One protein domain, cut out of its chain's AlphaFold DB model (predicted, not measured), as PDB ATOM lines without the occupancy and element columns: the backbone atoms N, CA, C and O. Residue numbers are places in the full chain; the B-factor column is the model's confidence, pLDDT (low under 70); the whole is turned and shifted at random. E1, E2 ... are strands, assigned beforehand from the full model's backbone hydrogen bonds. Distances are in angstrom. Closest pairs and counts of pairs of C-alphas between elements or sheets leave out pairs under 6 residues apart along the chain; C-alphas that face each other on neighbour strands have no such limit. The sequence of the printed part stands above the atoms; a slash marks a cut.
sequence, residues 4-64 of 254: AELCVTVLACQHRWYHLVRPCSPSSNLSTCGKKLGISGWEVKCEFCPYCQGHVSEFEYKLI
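Overview. This is residues 4 to 64 of the 254 residues of the protein "Predicted protein" of Leptosphaeria maculans (strain JN3 / isolate v23.1.3 / race Av1-4-5-6-7-8) (UniProt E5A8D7). There is little regular structure: a small twisted sheet built on the hairpin of E1 and E2, with short strands E3 and E4 at its edges and two long loops, residues 23 to 43 and 47 to 60. The printed part has 61 residues, no named helix and four strands holding 19 residues, all strand in class; the mixed sheet's order is E3, E1, E2, E4. It is compact, with radius of gyration of the C-alphas 11.7 A and spans of 35 by 25 by 15 A.

Arrangement. E1, residues 4 to 9, and E2, residues 16 to 22, form an antiparallel hairpin at 149 degrees; N 5 and O 19 are within hydrogen-bond range at 2.9 A. Edge strand E3, residues 44 to 46, is parallel to E1 at 43 degrees, with N 44 and O 6 at 2.8 A. Edge strand E4, residues 61 to 63, is antiparallel to E2 at 152 degrees, with N 18 and O 62 at 2.8 A.

Along the chain. E1 begins at C-alpha 4 (128.088, 110.037, 121.889) and spans 16.0 A, E2 18.6 A. E4 ends at C-alpha 63 (120.632, 118.942, 118.148).

Size, cuts and confidence. The C-alphas farthest apart, Ala 12 and Ser 25, are 35.5 A apart. The printed part has no cut; links E2 to E3 and E3 to E4 are long. No printed residue is under 70 in pLDDT.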
ATOM      1  N   ALA A   4     128.919 108.988 121.333       94.06
ATOM      2  CA  ALA A   4     128.088 110.037 121.889       94.06
ATOM      3  C   ALA A   4     127.001 109.435 122.776       94.06
ATOM      4  O   ALA A   4     126.582 108.297 122.570       94.06
ATOM      5  N   GLU A   5     126.514 110.209 123.728       94.44
ATOM      6  CA  GLU A   5     125.302 109.898 124.474       94.44
ATOM      7  C   GLU A   5     124.125 110.711 123.935       94.44
ATOM      8  O   GLU A   5     124.303 111.761 123.312       94.44
ATOM      9  N   LEU A   6     122.921 110.177 124.125       94.06
ATOM     10  CA  LEU A   6     121.675 110.812 123.722       94.06
ATOM     11  C   LEU A   6     121.037 111.465 124.945       94.06
ATOM     12  O   LEU A   6     120.580 110.766 125.846       94.06
ATOM     13  N   CYS A   7     120.981 112.788 124.952       93.88
ATOM     14  CA  CYS A   7     120.381 113.573 126.019       93.88
ATOM     15  C   CYS A   7     118.988 114.055 125.614       93.88
ATOM     16  O   CYS A   7     118.752 114.438 124.465       93.88
ATOM     17  N   VAL A   8     118.066 114.056 126.572       93.44
ATOM     18  CA  VAL A   8     116.696 114.548 126.416       93.44
ATOM     19  C   VAL A   8     116.382 115.466 127.583       93.44
ATOM     20  O   VAL A   8     116.522 115.071 128.740       93.44
ATOM     21  N   THR A   9     115.942 116.686 127.298       93.94
ATOM     22  CA  THR A   9     115.515 117.596 128.365       93.94
ATOM     23  C   THR A   9     114.153 117.199 128.929       93.94
ATOM     24  O   THR A   9     113.255 116.798 128.187       93.94
ATOM     25  N   VAL A  10     113.990 117.342 130.245       93.50
ATOM     26  CA  VAL A  10     112.688 117.235 130.926       93.50
ATOM     27  C   VAL A  10     111.942 118.571 130.988       93.50
ATOM     28  O   VAL A  10     110.806 118.622 131.452       93.50
ATOM     29  N   LEU A  11     112.566 119.655 130.514       91.50
ATOM     30  CA  LEU A  11     111.936 120.968 130.404       91.50
ATOM     31  C   LEU A  11     110.884 120.989 129.284       91.50
ATOM     32  O   LEU A  11     110.867 120.140 128.391       91.50
ATOM     33  N   ALA A  12     110.044 122.029 129.282       91.81
ATOM     34  CA  ALA A  12     108.960 122.203 128.312       91.81
ATOM     35  C   ALA A  12     109.415 122.204 126.838       91.81
ATOM     36  O   ALA A  12     108.618 121.894 125.958       91.81
ATOM     37  N   CYS A  13     110.685 122.518 126.558       89.75
ATOM     38  CA  CYS A  13     111.229 122.516 125.200       89.75
ATOM     39  C   CYS A  13     111.421 121.114 124.601       89.75
ATOM     40  O   CYS A  13     111.506 121.000 123.385       89.75
ATOM     41  N   GLN A  14     111.504 120.056 125.422       90.00
ATOM     42  CA  GLN A  14     111.634 118.653 124.984       90.00
ATOM     43  C   GLN A  14     112.740 118.382 123.938       90.00
ATOM     44  O   GLN A  14     112.712 117.380 123.220       90.00
ATOM     45  N   HIS A  15     113.745 119.255 123.852       92.12
ATOM     46  CA  HIS A  15     114.890 119.090 122.970       92.12
ATOM     47  C   HIS A  15     115.663 117.802 123.253       92.12
ATOM     48  O   HIS A  15     115.851 117.384 124.399       92.12
ATOM     49  N   ARG A  16     116.159 117.206 122.168       93.44
ATOM     50  CA  ARG A  16     116.991 116.004 122.179       93.44
ATOM     51  C   ARG A  16     118.294 116.317 121.462       93.44
ATOM     52  O   ARG A  16     118.265 116.887 120.373       93.44
ATOM     53  N   TRP A  17     119.426 115.958 122.047       93.25
ATOM     54  CA  TRP A  17     120.737 116.239 121.464       93.25
ATOM     55  C   TRP A  17     121.726 115.111 121.715       93.25
ATOM     56  O   TRP A  17     121.584 114.330 122.653       93.25
ATOM     57  N   TYR A  18     122.741 115.037 120.862       93.19
ATOM     58  CA  TYR A  18     123.920 114.221 121.105       93.19
ATOM     59  C   TYR A  18     124.958 115.021 121.879       93.19
ATOM     60  O   TYR A  18     125.183 116.189 121.564       93.19
ATOM     61  N   HIS A  19     125.602 114.367 122.839       93.06
ATOM     62  CA  HIS A  19     126.761 114.874 123.563       93.06
ATOM     63  C   HIS A  19     127.963 113.951 123.321       93.06
ATOM     64  O   HIS A  19     127.842 112.727 123.420       93.06
ATOM     65  N   LEU A  20     129.111 114.507 122.927       92.44
ATOM     66  CA  LEU A  20     130.292 113.716 122.576       92.44
ATOM     67  C   LEU A  20     130.998 113.171 123.824       92.44
ATOM     68  O   LEU A  20     131.713 113.890 124.508       92.44
ATOM     69  N   VAL A  21     130.891 111.865 124.058       93.06
ATOM     70  CA  VAL A  21     131.551 111.193 125.191       93.06
ATOM     71  C   VAL A  21     132.996 110.830 124.858       93.06
ATOM     72  O   VAL A  21     133.892 110.939 125.692       93.06
ATOM     73  N   ARG A  22     133.240 110.338 123.636       92.44
ATOM     74  CA  ARG A  22     134.579 109.927 123.201       92.44
ATOM     75  C   ARG A  22     134.828 110.288 121.739       92.44
ATOM     76  O   ARG A  22     134.179 109.707 120.858       92.44
ATOM     77  N   PRO A  23     135.807 111.156 121.446       91.38
ATOM     78  CA  PRO A  23     136.215 111.417 120.077       91.38
ATOM     79  C   PRO A  23     136.946 110.202 119.487       91.38
ATOM     80  O   PRO A  23     137.513 109.367 120.194       91.38
ATOM     81  N   CYS A  24     136.919 110.077 118.164       89.25
ATOM     82  CA  CYS A  24     137.580 109.000 117.436       89.25
ATOM     83  C   CYS A  24     139.004 109.343 116.990       89.25
ATOM     84  O   CYS A  24     139.778 108.429 116.709       89.25
ATOM     85  N   SER A  25     139.338 110.628 116.937       88.31
ATOM     86  CA  SER A  25     140.678 111.196 116.806       88.31
ATOM     87  C   SER A  25     140.736 112.490 117.632       88.31
ATOM     88  O   SER A  25     139.693 113.087 117.890       88.31
ATOM     89  N   PRO A  26     141.919 112.978 118.036       85.25
ATOM     90  CA  PRO A  26     142.031 114.195 118.852       85.25
ATOM     91  C   PRO A  26     141.476 115.468 118.185       85.25
ATOM     92  O   PRO A  26     141.262 116.463 118.862       85.25
ATOM     93  N   SER A  27     141.231 115.441 116.872       86.00
ATOM     94  CA  SER A  27     140.630 116.532 116.092       86.00
ATOM     95  C   SER A  27     139.192 116.256 115.623       86.00
ATOM     96  O   SER A  27     138.614 117.073 114.906       86.00
ATOM     97  N   SER A  28     138.619 115.091 115.954       87.38
ATOM     98  CA  SER A  28     137.260 114.731 115.529       87.38
ATOM     99  C   SER A  28     136.210 115.236 116.510       87.38
ATOM    100  O   SER A  28     136.328 114.985 117.707       87.38
ATOM    101  N   ASN A  29     135.133 115.791 115.967       89.44
ATOM    102  CA  ASN A  29     133.978 116.308 116.694       89.44
ATOM    103  C   ASN A  29     132.689 115.660 116.155       89.44
ATOM    104  O   ASN A  29     132.728 114.918 115.166       89.44
ATOM    105  N   LEU A  30     131.526 115.962 116.746       87.00
ATOM    106  CA  LEU A  30     130.234 115.450 116.247       87.00
ATOM    107  C   LEU A  30     129.922 115.887 114.807       87.00
ATOM    108  O   LEU A  30     129.271 115.147 114.066       87.00
ATOM    109  N   SER A  31     130.384 117.072 114.407       84.94
ATOM    110  CA  SER A  31     130.206 117.631 113.064       84.94
ATOM    111  C   SER A  31     131.182 117.054 112.032       84.94
ATOM    112  O   SER A  31     130.818 116.886 110.871       84.94
ATOM    113  N   THR A  32     132.400 116.696 112.445       86.88
ATOM    114  CA  THR A  32     133.485 116.249 111.551       86.88
ATOM    115  C   THR A  32     133.690 114.734 111.535       86.88
ATOM    116  O   THR A  32     134.529 114.221 110.790       86.88
ATOM    117  N   CYS A  33     132.931 113.979 112.335       85.12
ATOM    118  CA  CYS A  33     133.014 112.525 112.359       85.12
ATOM    119  C   CYS A  33     132.463 111.910 111.059       85.12
ATOM    120  O   CYS A  33     131.286 111.582 110.955       85.12
ATOM    121  N   GLY A  34     133.344 111.659 110.084       78.06
ATOM    122  CA  GLY A  34     133.006 110.949 108.840       78.06
ATOM    123  C   GLY A  34     132.759 109.438 109.001       78.06
ATOM    124  O   GLY A  34     132.471 108.750 108.026       78.06
ATOM    125  N   LYS A  35     132.899 108.891 110.216       81.50
ATOM    126  CA  LYS A  35     132.633 107.478 110.539       81.50
ATOM    127  C   LYS A  35     131.279 107.337 111.238       81.50
ATOM    128  O   LYS A  35     130.743 108.302 111.771       81.50
ATOM    129  N   LYS A  36     130.749 106.110 111.296       82.19
ATOM    130  CA  LYS A  36     129.515 105.807 112.037       82.19
ATOM    131  C   LYS A  36     129.648 106.247 113.505       82.19
ATOM    132  O   LYS A  36     130.583 105.820 114.190       82.19
ATOM    133  N   LEU A  37     128.718 107.089 113.958       86.25
ATOM    134  CA  LEU A  37     128.587 107.511 115.352       86.25
ATOM    135  C   LEU A  37     128.043 106.335 116.176       86.25
ATOM    136  O   LEU A  37     127.017 105.749 115.823       86.25
ATOM    137  N   GLY A  38     128.744 105.961 117.240       89.81
ATOM    138  CA  GLY A  38     128.245 105.022 118.238       89.81
ATOM    139  C   GLY A  38     127.448 105.768 119.300       89.81
ATOM    140  O   GLY A  38     127.878 106.829 119.744       89.81
ATOM    141  N   ILE A  39     126.315 105.210 119.718       91.94
ATOM    142  CA  ILE A  39     125.563 105.719 120.867       91.94
ATOM    143  C   ILE A  39     125.948 104.879 122.086       91.94
ATOM    144  O   ILE A  39     125.884 103.650 122.025       91.94
ATOM    145  N   SER A  40     126.391 105.523 123.165       91.38
ATOM    146  CA  SER A  40     126.626 104.871 124.454       91.38
ATOM    147  C   SER A  40     125.431 105.042 125.378       91.38
ATOM    148  O   SER A  40     124.968 106.160 125.581       91.38
ATOM    149  N   GLY A  41     125.005 103.939 125.993       88.31
ATOM    150  CA  GLY A  41     123.979 103.944 127.035       88.31
ATOM    151  C   GLY A  41     122.547 104.096 126.520       88.31
ATOM    152  O   GLY A  41     122.266 103.974 125.327       88.31
ATOM    153  N   TRP A  42     121.644 104.313 127.477       88.25
ATOM    154  CA  TRP A  42     120.258 104.721 127.241       88.25
ATOM    155  C   TRP A  42     120.150 106.250 127.208       88.25
ATOM    156  O   TRP A  42     121.117 106.953 127.489       88.25
ATOM    157  N   GLU A  43     118.967 106.762 126.869       91.44
ATOM    158  CA  GLU A  43     118.687 108.199 126.885       91.44
ATOM    159  C   GLU A  43     118.888 108.789 128.286       91.44
ATOM    160  O   GLU A  43     118.265 108.346 129.254       91.44
ATOM    161  N   VAL A  44     119.740 109.806 128.380       92.56
ATOM    162  CA  VAL A  44     120.000 110.544 129.613       92.56
ATOM    163  C   VAL A  44     118.994 111.683 129.710       92.56
ATOM    164  O   VAL A  44     118.905 112.527 128.818       92.56
ATOM    165  N   LYS A  45     118.221 111.711 130.796       94.88
ATOM    166  CA  LYS A  45     117.305 112.815 131.085       94.88
ATOM    167  C   LYS A  45     118.076 113.955 131.743       94.88
ATOM    168  O   LYS A  45     118.737 113.736 132.753       94.88
ATOM    169  N   CYS A  46     117.975 115.154 131.184       92.94
ATOM    170  CA  CYS A  46     118.657 116.348 131.675       92.94
ATOM    171  C   CYS A  46     117.635 117.404 132.120       92.94
ATOM    172  O   CYS A  46     116.649 117.647 131.429       92.94
ATOM    173  N   GLU A  47     117.888 118.070 133.247       94.12
ATOM    174  CA  GLU A  47     117.064 119.188 133.752       94.12
ATOM    175  C   GLU A  47     117.459 120.548 133.156       94.12
ATOM    176  O   GLU A  47     116.879 121.581 133.476       94.12
ATOM    177  N   PHE A  48     118.435 120.553 132.252       92.25
ATOM    178  CA  PHE A  48     118.897 121.733 131.534       92.25
ATOM    179  C   PHE A  48     118.830 121.485 130.026       92.25
ATOM    180  O   PHE A  48     118.828 120.342 129.571       92.25
ATOM    181  N   CYS A  49     118.775 122.556 129.234       91.88
ATOM    182  CA  CYS A  49     118.845 122.471 127.779       91.88
ATOM    183  C   CYS A  49     119.865 123.492 127.248       91.88
ATOM    184  O   CYS A  49     119.580 124.691 127.307       91.88
ATOM    185  N   PRO A  50     121.012 123.055 126.692       90.94
ATOM    186  CA  PRO A  50     122.061 123.974 126.236       90.94
ATOM    187  C   PRO A  50     121.596 124.880 125.084       90.94
ATOM    188  O   PRO A  50     122.021 126.029 124.986       90.94
ATOM    189  N   TYR A  51     120.650 124.404 124.268       89.88
ATOM    190  CA  TYR A  51     120.066 125.151 123.147       89.88
ATOM    191  C   TYR A  51     119.137 126.274 123.598       89.88
ATOM    192  O   TYR A  51     119.154 127.355 123.023       89.88
ATOM    193  N   CYS A  52     118.360 126.053 124.658       90.38
ATOM    194  CA  CYS A  52     117.522 127.109 125.228       90.38
ATOM    195  C   CYS A  52     118.336 128.123 126.038       90.38
ATOM    196  O   CYS A  52     117.902 129.256 126.199       90.38
ATOM    197  N   GLN A  53     119.498 127.718 126.558       87.50
ATOM    198  CA  GLN A  53     120.372 128.561 127.379       87.50
ATOM    199  C   GLN A  53     121.410 129.345 126.558       87.50
ATOM    200  O   GLN A  53     122.137 130.157 127.119       87.50
ATOM    201  N   GLY A  54     121.492 129.121 125.240       83.12
ATOM    202  CA  GLY A  54     122.406 129.845 124.351       83.12
ATOM    203  C   GLY A  54     123.881 129.446 124.473       83.12
ATOM    204  O   GLY A  54     124.739 130.121 123.913       83.12
ATOM    205  N   HIS A  55     124.193 128.349 125.168       73.75
ATOM    206  CA  HIS A  55     125.559 127.851 125.344       73.75
ATOM    207  C   HIS A  55     125.778 126.588 124.500       73.75
ATOM    208  O   HIS A  55     125.893 125.477 125.021       73.75
ATOM    209  N   VAL A  56     125.779 126.747 123.174       82.19
ATOM    210  CA  VAL A  56     125.914 125.623 122.236       82.19
ATOM    211  C   VAL A  56     127.271 125.681 121.548       82.19
ATOM    212  O   VAL A  56     127.505 126.520 120.683       82.19
ATOM    213  N   SER A  57     128.167 124.762 121.910       83.12
ATOM    214  CA  SER A  57     129.355 124.468 121.114       83.12
ATOM    215  C   SER A  57     129.015 123.348 120.119       83.12
ATOM    216  O   SER A  57     128.700 122.220 120.498       83.12
ATOM    217  N   GLU A  58     129.093 123.638 118.819       80.12
ATOM    218  CA  GLU A  58     128.813 122.655 117.750       80.12
ATOM    219  C   GLU A  58     129.792 121.466 117.745       80.12
ATOM    220  O   GLU A  58     129.586 120.451 117.071       80.12
ATOM    221  N   PHE A  59     130.896 121.594 118.481       83.12
ATOM    222  CA  PHE A  59     131.917 120.565 118.614       83.12
ATOM    223  C   PHE A  59     131.490 119.438 119.562       83.12
ATOM    224  O   PHE A  59     131.803 118.270 119.314       83.12
ATOM    225  N   GLU A  60     130.756 119.788 120.617       87.19
ATOM    226  CA  GLU A  60     130.422 118.905 121.735       87.19
ATOM    227  C   GLU A  60     128.948 118.498 121.728       87.19
ATOM    228  O   GLU A  60     128.624 117.370 122.108       87.19
ATOM    229  N   TYR A  61     128.073 119.376 121.228       89.94
ATOM    230  CA  TYR A  61     126.634 119.159 121.183       89.94
ATOM    231  C   TYR A  61     126.097 119.199 119.752       89.94
ATOM    232  O   TYR A  61     126.492 120.031 118.938       89.94
ATOM    233  N   LYS A  62     125.147 118.308 119.450       90.19
ATOM    234  CA  LYS A  62     124.412 118.318 118.175       90.19
ATOM    235  C   LYS A  62     122.919 118.092 118.385       90.19
ATOM    236  O   LYS A  62     122.537 117.023 118.865       90.19
ATOM    237  N   LEU A  63     122.082 119.058 118.000       90.12
ATOM    238  CA  LEU A  63     120.632 118.942 118.148       90.12
ATOM    239  C   LEU A  63     120.091 117.904 117.169       90.12
ATOM    240  O   LEU A  63     120.508 117.814 116.011       90.12
ATOM    241  N   ILE A  64     119.150 117.100 117.642       87.94
ATOM    242  CA  ILE A  64     118.439 116.138 116.814       87.94
ATOM    243  C   ILE A  64     117.244 116.858 116.204       87.94
ATOM    244  O   ILE A  64     116.295 117.182 116.909       87.94
TER     245      ILE A  64